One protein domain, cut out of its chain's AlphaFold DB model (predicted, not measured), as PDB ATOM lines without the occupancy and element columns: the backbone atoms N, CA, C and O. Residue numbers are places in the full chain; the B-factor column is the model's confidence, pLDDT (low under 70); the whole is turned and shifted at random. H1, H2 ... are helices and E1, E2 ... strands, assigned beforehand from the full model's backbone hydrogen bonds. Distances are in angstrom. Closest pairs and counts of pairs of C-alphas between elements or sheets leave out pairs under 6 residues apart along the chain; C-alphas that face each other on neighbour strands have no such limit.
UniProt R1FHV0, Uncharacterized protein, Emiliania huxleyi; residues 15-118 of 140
ATOM      1  N   GLU A  15      30.699 -65.594  -8.211       77.38
ATOM      2  CA  GLU A  15      31.952 -66.056  -7.597       77.38
ATOM      3  C   GLU A  15      33.058 -66.223  -8.635       77.38
ATOM      4  O   GLU A  15      34.192 -65.818  -8.377       77.38
ATOM      5  N   ALA A  16      32.738 -66.745  -9.824       75.81
ATOM      6  CA  ALA A  16      33.705 -66.861 -10.911       75.81
ATOM      7  C   ALA A  16      34.231 -65.486 -11.356       75.81
ATOM      8  O   ALA A  16      35.441 -65.306 -11.519       75.81
ATOM      9  N   ALA A  17      33.345 -64.495 -11.497       71.62
ATOM     10  CA  ALA A  17      33.718 -63.125 -11.838       71.62
ATOM     11  C   ALA A  17      34.576 -62.474 -10.740       71.62
ATOM     12  O   ALA A  17      35.600 -61.851 -11.034       71.62
ATOM     13  N   THR A  18      34.212 -62.667  -9.469       80.25
ATOM     14  CA  THR A  18      34.962 -62.135  -8.319       80.25
ATOM     15  C   THR A  18      36.342 -62.785  -8.189       80.25
ATOM     16  O   THR A  18      37.340 -62.097  -7.946       80.25
ATOM     17  N   ALA A  19      36.432 -64.100  -8.393       82.56
ATOM     18  CA  ALA A  19      37.693 -64.831  -8.400       82.56
ATOM     19  C   ALA A  19      38.593 -64.389  -9.561       82.56
ATOM     20  O   ALA A  19      39.789 -64.157  -9.357       82.56
ATOM     21  N   TYR A  20      38.018 -64.190 -10.752       71.88
ATOM     22  CA  TYR A  20      38.734 -63.635 -11.896       71.88
ATOM     23  C   TYR A  20      39.291 -62.246 -11.574       71.88
ATOM     24  O   TYR A  20      40.503 -62.059 -11.667       71.88
ATOM     25  N   ALA A  21      38.460 -61.314 -11.093       77.25
ATOM     26  CA  ALA A  21      38.871 -59.949 -10.753       77.25
ATOM     27  C   ALA A  21      39.994 -59.892  -9.698       77.25
ATOM     28  O   ALA A  21      40.864 -59.021  -9.755       77.25
ATOM     29  N   ARG A  22      40.008 -60.828  -8.738       80.25
ATOM     30  CA  ARG A  22      41.051 -60.903  -7.697       80.25
ATOM     31  C   ARG A  22      42.334 -61.592  -8.162       80.25
ATOM     32  O   ARG A  22      43.389 -61.287  -7.598       80.25
ATOM     33  N   SER A  23      42.248 -62.487  -9.146       77.69
ATOM     34  CA  SER A  23      43.383 -63.250  -9.673       77.69
ATOM     35  C   SER A  23      44.435 -62.363 -10.343       77.69
ATOM     36  O   SER A  23      44.143 -61.257 -10.795       77.69
ATOM     37  N   GLU A  24      45.663 -62.874 -10.469       75.44
ATOM     38  CA  GLU A  24      46.721 -62.213 -11.246       75.44
ATOM     39  C   GLU A  24      46.270 -61.933 -12.689       75.44
ATOM     40  O   GLU A  24      46.593 -60.886 -13.235       75.44
ATOM     41  N   TYR A  25      45.445 -62.808 -13.277       63.06
ATOM     42  CA  TYR A  25      44.916 -62.645 -14.631       63.06
ATOM     43  C   TYR A  25      43.914 -61.496 -14.745       63.06
ATOM     44  O   TYR A  25      44.075 -60.660 -15.629       63.06
ATOM     45  N   GLY A  26      42.918 -61.407 -13.860       65.50
ATOM     46  CA  GLY A  26      41.972 -60.285 -13.880       65.50
ATOM     47  C   GLY A  26      42.624 -58.968 -13.471       65.50
ATOM     48  O   GLY A  26      42.301 -57.929 -14.039       65.50
ATOM     49  N   ARG A  27      43.621 -59.003 -12.576       68.31
ATOM     50  CA  ARG A  27      44.466 -57.836 -12.285       68.31
ATOM     51  C   ARG A  27      45.339 -57.446 -13.471       68.31
ATOM     52  O   ARG A  27      45.522 -56.258 -13.679       68.31
ATOM     53  N   ALA A  28      45.867 -58.395 -14.242       64.25
ATOM     54  CA  ALA A  28      46.653 -58.122 -15.443       64.25
ATOM     55  C   ALA A  28      45.784 -57.615 -16.601       64.25
ATOM     56  O   ALA A  28      46.234 -56.758 -17.358       64.25
ATOM     57  N   ASP A  29      44.550 -58.100 -16.733       58.94
ATOM     58  CA  ASP A  29      43.578 -57.602 -17.709       58.94
ATOM     59  C   ASP A  29      43.119 -56.187 -17.339       58.94
ATOM     60  O   ASP A  29      43.255 -55.256 -18.135       58.94
ATOM     61  N   ALA A  30      42.763 -55.971 -16.069       57.91
ATOM     62  CA  ALA A  30      42.535 -54.639 -15.521       57.91
ATOM     63  C   ALA A  30      43.775 -53.748 -15.674       57.91
ATOM     64  O   ALA A  30      43.639 -52.596 -16.055       57.91
ATOM     65  N   ALA A  31      44.988 -54.263 -15.460       58.53
ATOM     66  CA  ALA A  31      46.233 -53.525 -15.656       58.53
ATOM     67  C   ALA A  31      46.541 -53.256 -17.130       58.53
ATOM     68  O   ALA A  31      47.219 -52.277 -17.402       58.53
ATOM     69  N   LYS A  32      46.063 -54.074 -18.076       55.12
ATOM     70  CA  LYS A  32      46.098 -53.794 -19.521       55.12
ATOM     71  C   LYS A  32      45.114 -52.695 -19.897       55.12
ATOM     72  O   LYS A  32      45.462 -51.841 -20.708       55.12
ATOM     73  N   LEU A  33      43.934 -52.690 -19.285       55.81
ATOM     74  CA  LEU A  33      42.949 -51.613 -19.408       55.81
ATOM     75  C   LEU A  33      43.423 -50.319 -18.718       55.81
ATOM     76  O   LEU A  33      43.127 -49.226 -19.190       55.81
ATOM     77  N   LEU A  34      44.201 -50.452 -17.641       49.78
ATOM     78  CA  LEU A  34      44.838 -49.383 -16.867       49.78
ATOM     79  C   LEU A  34      46.280 -49.099 -17.309       49.78
ATOM     80  O   LEU A  34      46.944 -48.287 -16.662       49.78
ATOM     81  N   GLN A  35      46.790 -49.738 -18.378       41.09
ATOM     82  CA  GLN A  35      48.086 -49.364 -18.950       41.09
ATOM     83  C   GLN A  35      47.977 -47.865 -19.194       41.09
ATOM     84  O   GLN A  35      47.019 -47.454 -19.860       41.09
ATOM     85  N   PRO A  36      48.885 -47.040 -18.643       42.97
ATOM     86  CA  PRO A  36      48.812 -45.613 -18.839       42.97
ATOM     87  C   PRO A  36      48.889 -45.391 -20.339       42.97
ATOM     88  O   PRO A  36      49.949 -45.515 -20.958       42.97
ATOM     89  N   ARG A  37      47.735 -45.069 -20.936       51.12
ATOM     90  CA  ARG A  37      47.700 -44.368 -22.207       51.12
ATOM     91  C   ARG A  37      48.729 -43.253 -22.027       51.12
ATOM     92  O   ARG A  37      48.634 -42.559 -21.008       51.12
ATOM     93  N   PRO A  38      49.742 -43.130 -22.906       53.03
ATOM     94  CA  PRO A  38      50.718 -42.057 -22.779       53.03
ATOM     95  C   PRO A  38      49.934 -40.783 -22.508       53.03
ATOM     96  O   PRO A  38      48.977 -40.515 -23.241       53.03
ATOM     97  N   ALA A  39      50.252 -40.124 -21.385       55.56
ATOM     98  CA  ALA A  39      49.417 -39.060 -20.847       55.56
ATOM     99  C   ALA A  39      49.043 -38.128 -22.001       55.56
ATOM    100  O   ALA A  39      49.942 -37.730 -22.758       55.56
ATOM    101  N   PRO A  40      47.740 -37.867 -22.220       60.16
ATOM    102  CA  PRO A  40      47.334 -37.063 -23.350       60.16
ATOM    103  C   PRO A  40      48.086 -35.741 -23.244       60.16
ATOM    104  O   PRO A  40      48.072 -35.080 -22.207       60.16
ATOM    105  N   THR A  41      48.800 -35.387 -24.313       72.50
ATOM    106  CA  THR A  41      49.445 -34.072 -24.413       72.50
ATOM    107  C   THR A  41      48.407 -32.979 -24.142       72.50
ATOM    108  O   THR A  41      47.209 -33.230 -24.275       72.50
ATOM    109  N   ALA A  42      48.822 -31.753 -23.814       75.88
ATOM    110  CA  ALA A  42      47.875 -30.658 -23.570       75.88
ATOM    111  C   ALA A  42      46.817 -30.523 -24.691       75.88
ATOM    112  O   ALA A  42      45.627 -30.395 -24.403       75.88
ATOM    113  N   ALA A  43      47.243 -30.683 -25.952       75.75
ATOM    114  CA  ALA A  43      46.369 -30.712 -27.126       75.75
ATOM    115  C   ALA A  43      45.432 -31.937 -27.163       75.75
ATOM    116  O   ALA A  43      44.270 -31.828 -27.549       75.75
ATOM    117  N   GLY A  44      45.911 -33.107 -26.738       80.00
ATOM    118  CA  GLY A  44      45.077 -34.305 -26.633       80.00
ATOM    119  C   GLY A  44      44.017 -34.186 -25.534       80.00
ATOM    120  O   GLY A  44      42.857 -34.530 -25.747       80.00
ATOM    121  N   ALA A  45      44.382 -33.630 -24.378       79.62
ATOM    122  CA  ALA A  45      43.451 -33.389 -23.280       79.62
ATOM    123  C   ALA A  45      42.381 -32.355 -23.661       79.62
ATOM    124  O   ALA A  45      41.219 -32.491 -23.279       79.62
ATOM    125  N   GLU A  46      42.754 -31.337 -24.438       78.69
ATOM    126  CA  GLU A  46      41.800 -30.381 -24.995       78.69
ATOM    127  C   GLU A  46      40.804 -31.052 -25.944       78.69
ATOM    128  O   GLU A  46      39.603 -30.855 -25.780       78.69
ATOM    129  N   ALA A  47      41.268 -31.908 -26.859       82.69
ATOM    130  CA  ALA A  47      40.384 -32.640 -27.767       82.69
ATOM    131  C   ALA A  47      39.376 -33.536 -27.021       82.69
ATOM    132  O   ALA A  47      38.219 -33.629 -27.428       82.69
ATOM    133  N   ILE A  48      39.776 -34.143 -25.899       81.19
ATOM    134  CA  ILE A  48      38.868 -34.921 -25.039       81.19
ATOM    135  C   ILE A  48      37.816 -34.012 -24.387       81.19
ATOM    136  O   ILE A  48      36.624 -34.317 -24.443       81.19
ATOM    137  N   ARG A  49      38.225 -32.874 -23.802       80.94
ATOM    138  CA  ARG A  49      37.275 -31.893 -23.237       80.94
ATOM    139  C   ARG A  49      36.306 -31.386 -24.297       80.94
ATOM    140  O   ARG A  49      35.125 -31.200 -24.016       80.94
ATOM    141  N   GLN A  50      36.809 -31.179 -25.507       80.31
ATOM    142  CA  GLN A  50      36.032 -30.703 -26.633       80.31
ATOM    143  C   GLN A  50      34.992 -31.727 -27.086       80.31
ATOM    144  O   GLN A  50      33.840 -31.360 -27.297       80.31
ATOM    145  N   ALA A  51      35.361 -33.008 -27.144       81.38
ATOM    146  CA  ALA A  51      34.411 -34.091 -27.380       81.38
ATOM    147  C   ALA A  51      33.277 -34.058 -26.344       81.38
ATOM    148  O   ALA A  51      32.106 -34.063 -26.715       81.38
ATOM    149  N   GLY A  52      33.619 -33.902 -25.059       83.31
ATOM    150  CA  GLY A  52      32.639 -33.781 -23.977       83.31
ATOM    151  C   GLY A  52      31.698 -32.581 -24.131       83.31
ATOM    152  O   GLY A  52      30.488 -32.734 -23.998       83.31
ATOM    153  N   ARG A  53      32.231 -31.400 -24.478       80.38
ATOM    154  CA  ARG A  53      31.424 -30.191 -24.752       80.38
ATOM    155  C   ARG A  53      30.467 -30.375 -25.923       80.38
ATOM    156  O   ARG A  53      29.381 -29.809 -25.930       80.38
ATOM    157  N   GLU A  54      30.884 -31.147 -26.915       80.38
ATOM    158  CA  GLU A  54      30.125 -31.383 -28.136       80.38
ATOM    159  C   GLU A  54      29.130 -32.542 -28.041       80.38
ATOM    160  O   GLU A  54      28.396 -32.769 -29.011       80.38
ATOM    161  N   GLY A  55      29.109 -33.257 -26.910       84.25
ATOM    162  CA  GLY A  55      28.322 -34.478 -26.724       84.25
ATOM    163  C   GLY A  55      28.832 -35.655 -27.562       84.25
ATOM    164  O   GLY A  55      28.064 -36.548 -27.905       84.25
ATOM    165  N   LEU A  56      30.114 -35.645 -27.936       85.00
ATOM    166  CA  LEU A  56      30.740 -36.649 -28.791       85.00
ATOM    167  C   LEU A  56      31.557 -37.643 -27.969       85.00
ATOM    168  O   LEU A  56      32.284 -37.276 -27.048       85.00
ATOM    169  N   THR A  57      31.490 -38.914 -28.360       85.94
ATOM    170  CA  THR A  57      32.286 -39.982 -27.748       85.94
ATOM    171  C   THR A  57      33.462 -40.337 -28.648       85.94
ATOM    172  O   THR A  57      33.281 -40.707 -29.807       85.94
ATOM    173  N   LEU A  58      34.683 -40.256 -28.114       87.62
ATOM    174  CA  LEU A  58      35.879 -40.708 -28.825       87.62
ATOM    175  C   LEU A  58      35.941 -42.234 -28.800       87.62
ATOM    176  O   LEU A  58      36.135 -42.840 -27.747       87.62
ATOM    177  N   ALA A  59      35.794 -42.866 -29.961       83.88
ATOM    178  CA  ALA A  59      35.770 -44.317 -30.035       83.88
ATOM    179  C   ALA A  59      37.165 -44.916 -29.776       83.88
ATOM    180  O   ALA A  59      38.060 -44.855 -30.626       83.88
ATOM    181  N   ALA A  60      37.345 -45.505 -28.594       81.81
ATOM    182  CA  ALA A  60      38.572 -46.193 -28.211       81.81
ATOM    183  C   ALA A  60      38.769 -47.490 -29.013       81.81
ATOM    184  O   ALA A  60      37.817 -48.117 -29.480       81.81
ATOM    185  N   SER A  61      40.026 -47.890 -29.188       81.69
ATOM    186  CA  SER A  61      40.392 -49.151 -29.836       81.69
ATOM    187  C   SER A  61      41.651 -49.718 -29.197       81.69
ATOM    188  O   SER A  61      42.512 -48.961 -28.760       81.69
ATOM    189  N   SER A  62      41.803 -51.039 -29.197       74.12
ATOM    190  CA  SER A  62      42.987 -51.732 -28.664       74.12
ATOM    191  C   SER A  62      44.210 -51.659 -29.592       74.12
ATOM    192  O   SER A  62      45.118 -52.484 -29.504       74.12
ATOM    193  N   ASN A  63      44.237 -50.704 -30.524       73.69
ATOM    194  CA  ASN A  63      45.377 -50.471 -31.400       73.69
ATOM    195  C   ASN A  63      46.435 -49.590 -30.710       73.69
ATOM    196  O   ASN A  63      46.210 -49.001 -29.659       73.69
ATOM    197  N   ILE A  64      47.603 -49.463 -31.342       73.88
ATOM    198  CA  ILE A  64      48.749 -48.705 -30.805       73.88
ATOM    199  C   ILE A  64      48.402 -47.226 -30.526       73.88
ATOM    200  O   ILE A  64      49.031 -46.590 -29.685       73.88
ATOM    201  N   SER A  65      47.426 -46.653 -31.239       77.38
ATOM    202  CA  SER A  65      46.973 -45.269 -31.041       77.38
ATOM    203  C   SER A  65      45.890 -45.124 -29.963       77.38
ATOM    204  O   SER A  65      45.596 -44.003 -29.544       77.38
ATOM    205  N   GLY A  66      45.278 -46.223 -29.522       81.56
ATOM    206  CA  GLY A  66      44.186 -46.231 -28.555       81.56
ATOM    207  C   GLY A  66      42.832 -45.751 -29.099       81.56
ATOM    208  O   GLY A  66      41.919 -45.556 -28.300       81.56
ATOM    209  N   TYR A  67      42.686 -45.504 -30.410       86.44
ATOM    210  CA  TYR A  67      41.455 -44.971 -31.024       86.44
ATOM    211  C   TYR A  67      41.135 -45.613 -32.376       86.44
ATOM    212  O   TYR A  67      42.032 -45.918 -33.170       86.44
ATOM    213  N   LYS A  68      39.843 -45.794 -32.675       85.94
ATOM    214  CA  LYS A  68      39.380 -46.346 -33.960       85.94
ATOM    215  C   LYS A  68      39.840 -45.461 -35.116       85.94
ATOM    216  O   LYS A  68      39.847 -44.242 -35.001       85.94
ATOM    217  N   ASN A  69      40.212 -46.086 -36.235       88.75
ATOM    218  CA  ASN A  69      40.622 -45.416 -37.479       88.75
ATOM    219  C   ASN A  69      41.908 -44.565 -37.395       88.75
ATOM    220  O   ASN A  69      42.366 -44.045 -38.413       88.75
ATOM    221  N   VAL A  70      42.534 -44.461 -36.217       88.31
ATOM    222  CA  VAL A  70      43.785 -43.727 -36.014       88.31
ATOM    223  C   VAL A  70      44.967 -44.689 -36.064       88.31
ATOM    224  O   VAL A  70      45.040 -45.653 -35.305       88.31
ATOM    225  N   ILE A  71      45.938 -44.412 -36.926       86.44
ATOM    226  CA  ILE A  71      47.139 -45.222 -37.117       86.44
ATOM    227  C   ILE A  71      48.354 -44.382 -36.728       86.44
ATOM    228  O   ILE A  71      48.568 -43.287 -37.252       86.44
ATOM    229  N   LYS A  72      49.177 -44.906 -35.816       80.19
ATOM    230  CA  LYS A  72      50.493 -44.336 -35.518       80.19
ATOM    231  C   LYS A  72      51.518 -44.949 -36.482       80.19
ATOM    232  O   LYS A  72      51.697 -46.169 -36.439       80.19
ATOM    233  N   PRO A  73      52.170 -44.164 -37.356       72.19
ATOM    234  CA  PRO A  73      53.209 -44.695 -38.228       72.19
ATOM    235  C   PRO A  73      54.365 -45.263 -37.393       72.19
ATOM    236  O   PRO A  73      54.745 -44.709 -36.361       72.19
ATOM    237  N   LYS A  74      54.898 -46.406 -37.834       65.62
ATOM    238  CA  LYS A  74      55.977 -47.142 -37.150       65.62
ATOM    239  C   LYS A  74      57.338 -46.442 -37.290       65.62
ATOM    240  O   LYS A  74      58.264 -46.719 -36.536       65.62
ATOM    241  N   GLU A  75      57.444 -45.537 -38.258       66.75
ATOM    242  CA  GLU A  75      58.663 -44.821 -38.604       66.75
ATOM    243  C   GLU A  75      58.888 -43.626 -37.669       66.75
ATOM    244  O   GLU A  75      58.019 -42.767 -37.504       66.75
ATOM    245  N   ARG A  76      60.080 -43.552 -37.062       54.03
ATOM    246  CA  ARG A  76      60.413 -42.584 -36.000       54.03
ATOM    247  C   ARG A  76      60.363 -41.107 -36.440       54.03
ATOM    248  O   ARG A  76      60.418 -40.229 -35.584       54.03
ATOM    249  N   SER A  77      60.279 -40.845 -37.747       55.84
ATOM    250  CA  SER A  77      60.301 -39.501 -38.344       55.84
ATOM    251  C   SER A  77      58.914 -38.846 -38.420       55.84
ATOM    252  O   SER A  77      58.776 -37.628 -38.299       55.84
ATOM    253  N   SER A  78      57.847 -39.644 -38.533       60.00
ATOM    254  CA  SER A  78      56.486 -39.113 -38.625       60.00
ATOM    255  C   SER A  78      55.886 -38.923 -37.232       60.00
ATOM    256  O   SER A  78      55.266 -39.822 -36.673       60.00
ATOM    257  N   LYS A  79      56.026 -37.717 -36.670       65.25
ATOM    258  CA  LYS A  79      55.420 -37.328 -35.376       65.25
ATOM    259  C   LYS A  79      53.885 -37.193 -35.414       65.25
ATOM    260  O   LYS A  79      53.297 -36.746 -34.436       65.25
ATOM    261  N   LYS A  80      53.237 -37.522 -36.536       81.44
ATOM    262  CA  LYS A  80      51.807 -37.283 -36.769       81.44
ATOM    263  C   LYS A  80      51.023 -38.593 -36.815       81.44
ATOM    264  O   LYS A  80      51.475 -39.584 -37.385       81.44
ATOM    265  N   TYR A  81      49.826 -38.567 -36.247       85.31
ATOM    266  CA  TYR A  81      48.838 -39.635 -36.295       85.31
ATOM    267  C   TYR A  81      48.044 -39.549 -37.591       85.31
ATOM    268  O   TYR A  81      47.584 -38.478 -37.975       85.31
ATOM    269  N   LYS A  82      47.871 -40.678 -38.266       87.38
ATOM    270  CA  LYS A  82      47.138 -40.767 -39.527       87.38
ATOM    271  C   LYS A  82      45.708 -41.217 -39.258       87.38
ATOM    272  O   LYS A  82      45.520 -42.250 -38.620       87.38
ATOM    273  N   LEU A  83      44.720 -40.486 -39.761       89.38
ATOM    274  CA  LEU A  83      43.320 -40.898 -39.710       89.38
ATOM    275  C   LEU A  83      42.913 -41.499 -41.056       89.38
ATOM    276  O   LEU A  83      43.000 -40.837 -42.094       89.38
ATOM    277  N   SER A  84      42.455 -42.744 -41.039       88.62
ATOM    278  CA  SER A  84      41.990 -43.446 -42.235       88.62
ATOM    279  C   SER A  84      40.760 -44.278 -41.933       88.62
ATOM    280  O   SER A  84      40.736 -44.988 -40.931       88.62
ATOM    281  N   VAL A  85      39.779 -44.241 -42.826       88.19
ATOM    282  CA  VAL A  85      38.511 -44.961 -42.683       88.19
ATOM    283  C   VAL A  85      38.312 -45.905 -43.855       88.19
ATOM    284  O   VAL A  85      38.762 -45.628 -44.966       88.19
ATOM    285  N   THR A  86      37.621 -47.011 -43.623       86.75
ATOM    286  CA  THR A  86      37.252 -47.942 -44.690       86.75
ATOM    287  C   THR A  86      35.834 -47.628 -45.151       86.75
ATOM    288  O   THR A  86      34.899 -47.706 -44.360       86.75
ATOM    289  N   VAL A  87      35.678 -47.251 -46.422       84.12
ATOM    290  CA  VAL A  87      34.376 -46.996 -47.060       84.12
ATOM    291  C   VAL A  87      34.181 -48.060 -48.136       84.12
ATOM    292  O   VAL A  87      34.898 -48.080 -49.140       84.12
ATOM    293  N   GLY A  88      33.261 -48.998 -47.894       86.12
ATOM    294  CA  GLY A  88      33.150 -50.223 -48.692       86.12
ATOM    295  C   GLY A  88      34.436 -51.052 -48.597       86.12
ATOM    296  O   GLY A  88      34.844 -51.432 -47.506       86.12
ATOM    297  N   SER A  89      35.107 -51.274 -49.731       85.50
ATOM    298  CA  SER A  89      36.383 -52.012 -49.810       85.50
ATOM    299  C   SER A  89      37.615 -51.106 -49.934       85.50
ATOM    300  O   SER A  89      38.717 -51.595 -50.182       85.50
ATOM    301  N   LYS A  90      37.451 -49.780 -49.822       86.50
ATOM    302  CA  LYS A  90      38.526 -48.802 -50.048       86.50
ATOM    303  C   LYS A  90      38.926 -48.111 -48.749       86.50
ATOM    304  O   LYS A  90      38.073 -47.662 -47.987       86.50
ATOM    305  N   ASN A  91      40.232 -47.976 -48.524       84.00
ATOM    306  CA  ASN A  91      40.772 -47.215 -47.401       84.00
ATOM    307  C   ASN A  91      40.970 -45.744 -47.800       84.00
ATOM    308  O   ASN A  91      41.838 -45.414 -48.609       84.00
ATOM    309  N   VAL A  92      40.156 -44.857 -47.233       86.31
ATOM    310  CA  VAL A  92      40.177 -43.414 -47.487       86.31
ATOM    311  C   VAL A  92      40.949 -42.711 -46.379       86.31
ATOM    312  O   VAL A  92      40.680 -42.889 -45.192       86.31
ATOM    313  N   HIS A  93      41.913 -41.891 -46.778       85.75
ATOM    314  CA  HIS A  93      42.741 -41.113 -45.865       85.75
ATOM    315  C   HIS A  93      42.065 -39.774 -45.590       85.75
ATOM    316  O   HIS A  93      41.743 -39.051 -46.527       85.75
ATOM    317  N   LEU A  94      41.846 -39.451 -44.315       84.56
ATOM    318  CA  LEU A  94      41.158 -38.220 -43.912       84.56
ATOM    319  C   LEU A  94      42.113 -37.114 -43.482       84.56
ATOM    320  O   LEU A  94      41.748 -35.948 -43.537       84.56
ATOM    321  N   GLY A  95      43.331 -37.463 -43.070       85.31
ATOM    322  CA  GLY A  95      44.353 -36.475 -42.751       85.31
ATOM    323  C   GLY A  95      45.389 -36.960 -41.749       85.31
ATOM    324  O   GLY A  95      45.394 -38.122 -41.325       85.31
ATOM    325  N   TYR A  96      46.266 -36.032 -41.372       85.75
ATOM    326  CA  TYR A  96      47.294 -36.215 -40.355       85.75
ATOM    327  C   TYR A  96      47.085 -35.226 -39.212       85.75
ATOM    328  O   TYR A  96      46.951 -34.028 -39.440       85.75
ATOM    329  N   PHE A  97      47.135 -35.726 -37.984       84.56
ATOM    330  CA  PHE A  97      46.907 -34.967 -36.763       84.56
ATOM    331  C   PHE A  97      48.133 -35.029 -35.856       84.56
ATOM    332  O   PHE A  97      48.901 -35.991 -35.888       84.56
ATOM    333  N   ALA A  98      48.327 -34.005 -35.028       83.69
ATOM    334  CA  ALA A  98      49.427 -33.986 -34.064       83.69
ATOM    335  C   ALA A  98      49.218 -35.010 -32.934       83.69
ATOM    336  O   ALA A  98      50.183 -35.540 -32.390       83.69
ATOM    337  N   THR A  99      47.960 -35.321 -32.610       85.38
ATOM    338  CA  THR A  99      47.581 -36.242 -31.530       85.38
ATOM    339  C   THR A  99      46.536 -37.251 -31.995       85.38
ATOM    340  O   THR A  99      45.825 -37.028 -32.980       85.38
ATOM    341  N   ALA A 100      46.444 -38.377 -31.285       86.12
ATOM    342  CA  ALA A 100      45.462 -39.410 -31.591       86.12
ATOM    343  C   ALA A 100      44.044 -38.947 -31.214       86.12
ATOM    344  O   ALA A 100      43.084 -39.248 -31.918       86.12
ATOM    345  N   GLU A 101      43.930 -38.174 -30.133       87.25
ATOM    346  CA  GLU A 101      42.691 -37.605 -29.604       87.25
ATOM    347  C   GLU A 101      42.058 -36.619 -30.597       87.25
ATOM    348  O   GLU A 101      40.856 -36.681 -30.836       87.25
ATOM    349  N   GLN A 102      42.859 -35.755 -31.234       87.69
ATOM    350  CA  GLN A 102      42.365 -34.832 -32.267       87.69
ATOM    351  C   GLN A 102      41.835 -35.575 -33.496       87.69
ATOM    352  O   GLN A 102      40.778 -35.227 -34.020       87.69
ATOM    353  N   ALA A 103      42.540 -36.622 -33.935       88.12
ATOM    354  CA  ALA A 103      42.079 -37.466 -35.035       88.12
ATOM    355  C   ALA A 103      40.752 -38.164 -34.691       88.12
ATOM    356  O   ALA A 103      39.841 -38.219 -35.517       88.12
ATOM    357  N   ALA A 104      40.629 -38.667 -33.461       89.00
ATOM    358  CA  ALA A 104      39.409 -39.303 -32.981       89.00
ATOM    359  C   ALA A 104      38.239 -38.311 -32.889       89.00
ATOM    360  O   ALA A 104      37.132 -38.650 -33.298       89.00
ATOM    361  N   LEU A 105      38.479 -37.083 -32.412       88.69
ATOM    362  CA  LEU A 105      37.457 -36.033 -32.341       88.69
ATOM    363  C   LEU A 105      36.938 -35.673 -33.733       88.69
ATOM    364  O   LEU A 105      35.730 -35.587 -33.942       88.69
ATOM    365  N   PHE A 106      37.845 -35.508 -34.695       88.44
ATOM    366  CA  PHE A 106      37.479 -35.249 -36.083       88.44
ATOM    367  C   PHE A 106      36.590 -36.361 -36.650       88.44
ATOM    368  O   PHE A 106      35.569 -36.092 -37.279       88.44
ATOM    369  N   TYR A 107      36.957 -37.618 -36.394       87.00
ATOM    370  CA  TYR A 107      36.160 -38.755 -36.832       87.00
ATOM    371  C   TYR A 107      34.780 -38.794 -36.154       87.00
ATOM    372  O   TYR A 107      33.783 -38.980 -36.843       87.00
ATOM    373  N   ALA A 108      34.705 -38.531 -34.846       88.62
ATOM    374  CA  ALA A 108      33.441 -38.485 -34.108       88.62
ATOM    375  C   ALA A 108      32.503 -37.379 -34.628       88.62
ATOM    376  O   ALA A 108      31.307 -37.614 -34.790       88.62
ATOM    377  N   ARG A 109      33.040 -36.194 -34.960       86.50
ATOM    378  CA  ARG A 109      32.270 -35.117 -35.612       86.50
ATOM    379  C   ARG A 109      31.704 -35.571 -36.956       86.50
ATOM    380  O   ARG A 109      30.529 -35.342 -37.231       86.50
ATOM    381  N   ARG A 110      32.521 -36.257 -37.758       83.75
ATOM    382  CA  ARG A 110      32.109 -36.790 -39.059       83.75
ATOM    383  C   ARG A 110      31.014 -37.849 -38.938       83.75
ATOM    384  O   ARG A 110      30.075 -37.825 -39.723       83.75
ATOM    385  N   GLU A 111      31.122 -38.763 -37.974       83.50
ATOM    386  CA  GLU A 111      30.080 -39.769 -37.714       83.50
ATOM    387  C   GLU A 111      28.774 -39.135 -37.226       83.50
ATOM    388  O   GLU A 111      27.699 -39.603 -37.586       83.50
ATOM    389  N   ALA A 112      28.857 -38.031 -36.481       81.75
ATOM    390  CA  ALA A 112      27.697 -37.246 -36.066       81.75
ATOM    391  C   ALA A 112      27.085 -36.390 -37.197       81.75
ATOM    392  O   ALA A 112      26.180 -35.602 -36.935       81.75
ATOM    393  N   GLY A 113      27.587 -36.500 -38.435       78.12
ATOM    394  CA  GLY A 113      27.112 -35.715 -39.576       78.12
ATOM    395  C   GLY A 113      27.450 -34.226 -39.488       78.12
ATOM    396  O   GLY A 113      26.830 -33.428 -40.182       78.12
ATOM    397  N   ARG A 114      28.409 -33.831 -38.637       68.56
ATOM    398  CA  ARG A 114      28.878 -32.444 -38.575       68.56
ATOM    399  C   ARG A 114      29.914 -32.206 -39.662       68.56
ATOM    400  O   ARG A 114      30.869 -32.976 -39.784       68.56
ATOM    401  N   ASP A 115      29.739 -31.129 -40.420       59.56
ATOM    402  CA  ASP A 115      30.672 -30.719 -41.463       59.56
ATOM    403  C   ASP A 115      32.077 -30.538 -40.887       59.56
ATOM    404  O   ASP A 115      32.370 -29.628 -40.113       59.56
ATOM    405  N   THR A 116      32.978 -31.438 -41.270       58.34
ATOM    406  CA  THR A 116      34.378 -31.406 -40.848       58.34
ATOM    407  C   THR A 116      35.252 -30.535 -41.753       58.34
ATOM    408  O   THR A 116      36.476 -30.553 -41.634       58.34
ATOM    409  N   SER A 117      34.634 -29.809 -42.687       54.84
ATOM    410  CA  SER A 117      35.281 -28.882 -43.624       54.84
ATOM    411  C   SER A 117      35.954 -27.712 -42.902       54.84
ATOM    412  O   SER A 117      36.928 -27.154 -43.400       54.84
ATOM    413  N   ASP A 118      35.484 -27.393 -41.695       50.72
ATOM    414  CA  ASP A 118      35.979 -26.293 -40.877       50.72
ATOM    415  C   ASP A 118      37.038 -26.764 -39.866       50.72
ATOM    416  O   ASP A 118      36.921 -26.627 -38.648       50.72
TER     417      ASP A 118
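What this domain is: This is residues 15 to 118 of the 140 residues of an uncharacterized protein of Emiliania huxleyi (UniProt R1FHV0). An arm of two short helices, H1 and H2, reaches away from a small body in which H4 packs between H3 and the hairpin E1-E2. The 104 printed residues hold, in order, H1 H2 H3 E1 E2 H4, with an antiparallel sheet E1 - E2; the class is mixed. The whole is loose, with radius of gyration of the C-alphas 16.4 A and spans of 51 by 35 by 34 A.

How they stand to each other: H1, residues 15 to 22, is close but not clearly touching H2, residues 24 to 33; their closest C-alphas, of Tyr 20 and Gly 26, are 5.1 A apart. H3, residues 42 to 53, touches H4, residues 100 to 111, with closest C-alphas Gly 44 and Glu 101 at 5.0 A; H4 uses residues 100 to 105 alone. They run the same way at a shallow tilt of 26 degrees. E1, residues 81 to 87, and E2, residues 90 to 97, form a hairpin; N 83 and O 95 are 2.9 A apart. Every O i to N i+4 pair is within hydrogen-bond range in H1, H2, H3 and H4.

Where its parts are: H1 begins at C-alpha 15 (31.952, -66.056, -7.597); H4 ends at C-alpha 111 (30.080, -39.769, -37.714). E2 measures 20.9 A.

The domain as a whole: The printed part has no cut. The link H3 to E1 is long. Residues 25 to 40, 74 to 79 and 114 to 118 have pLDDT under 70.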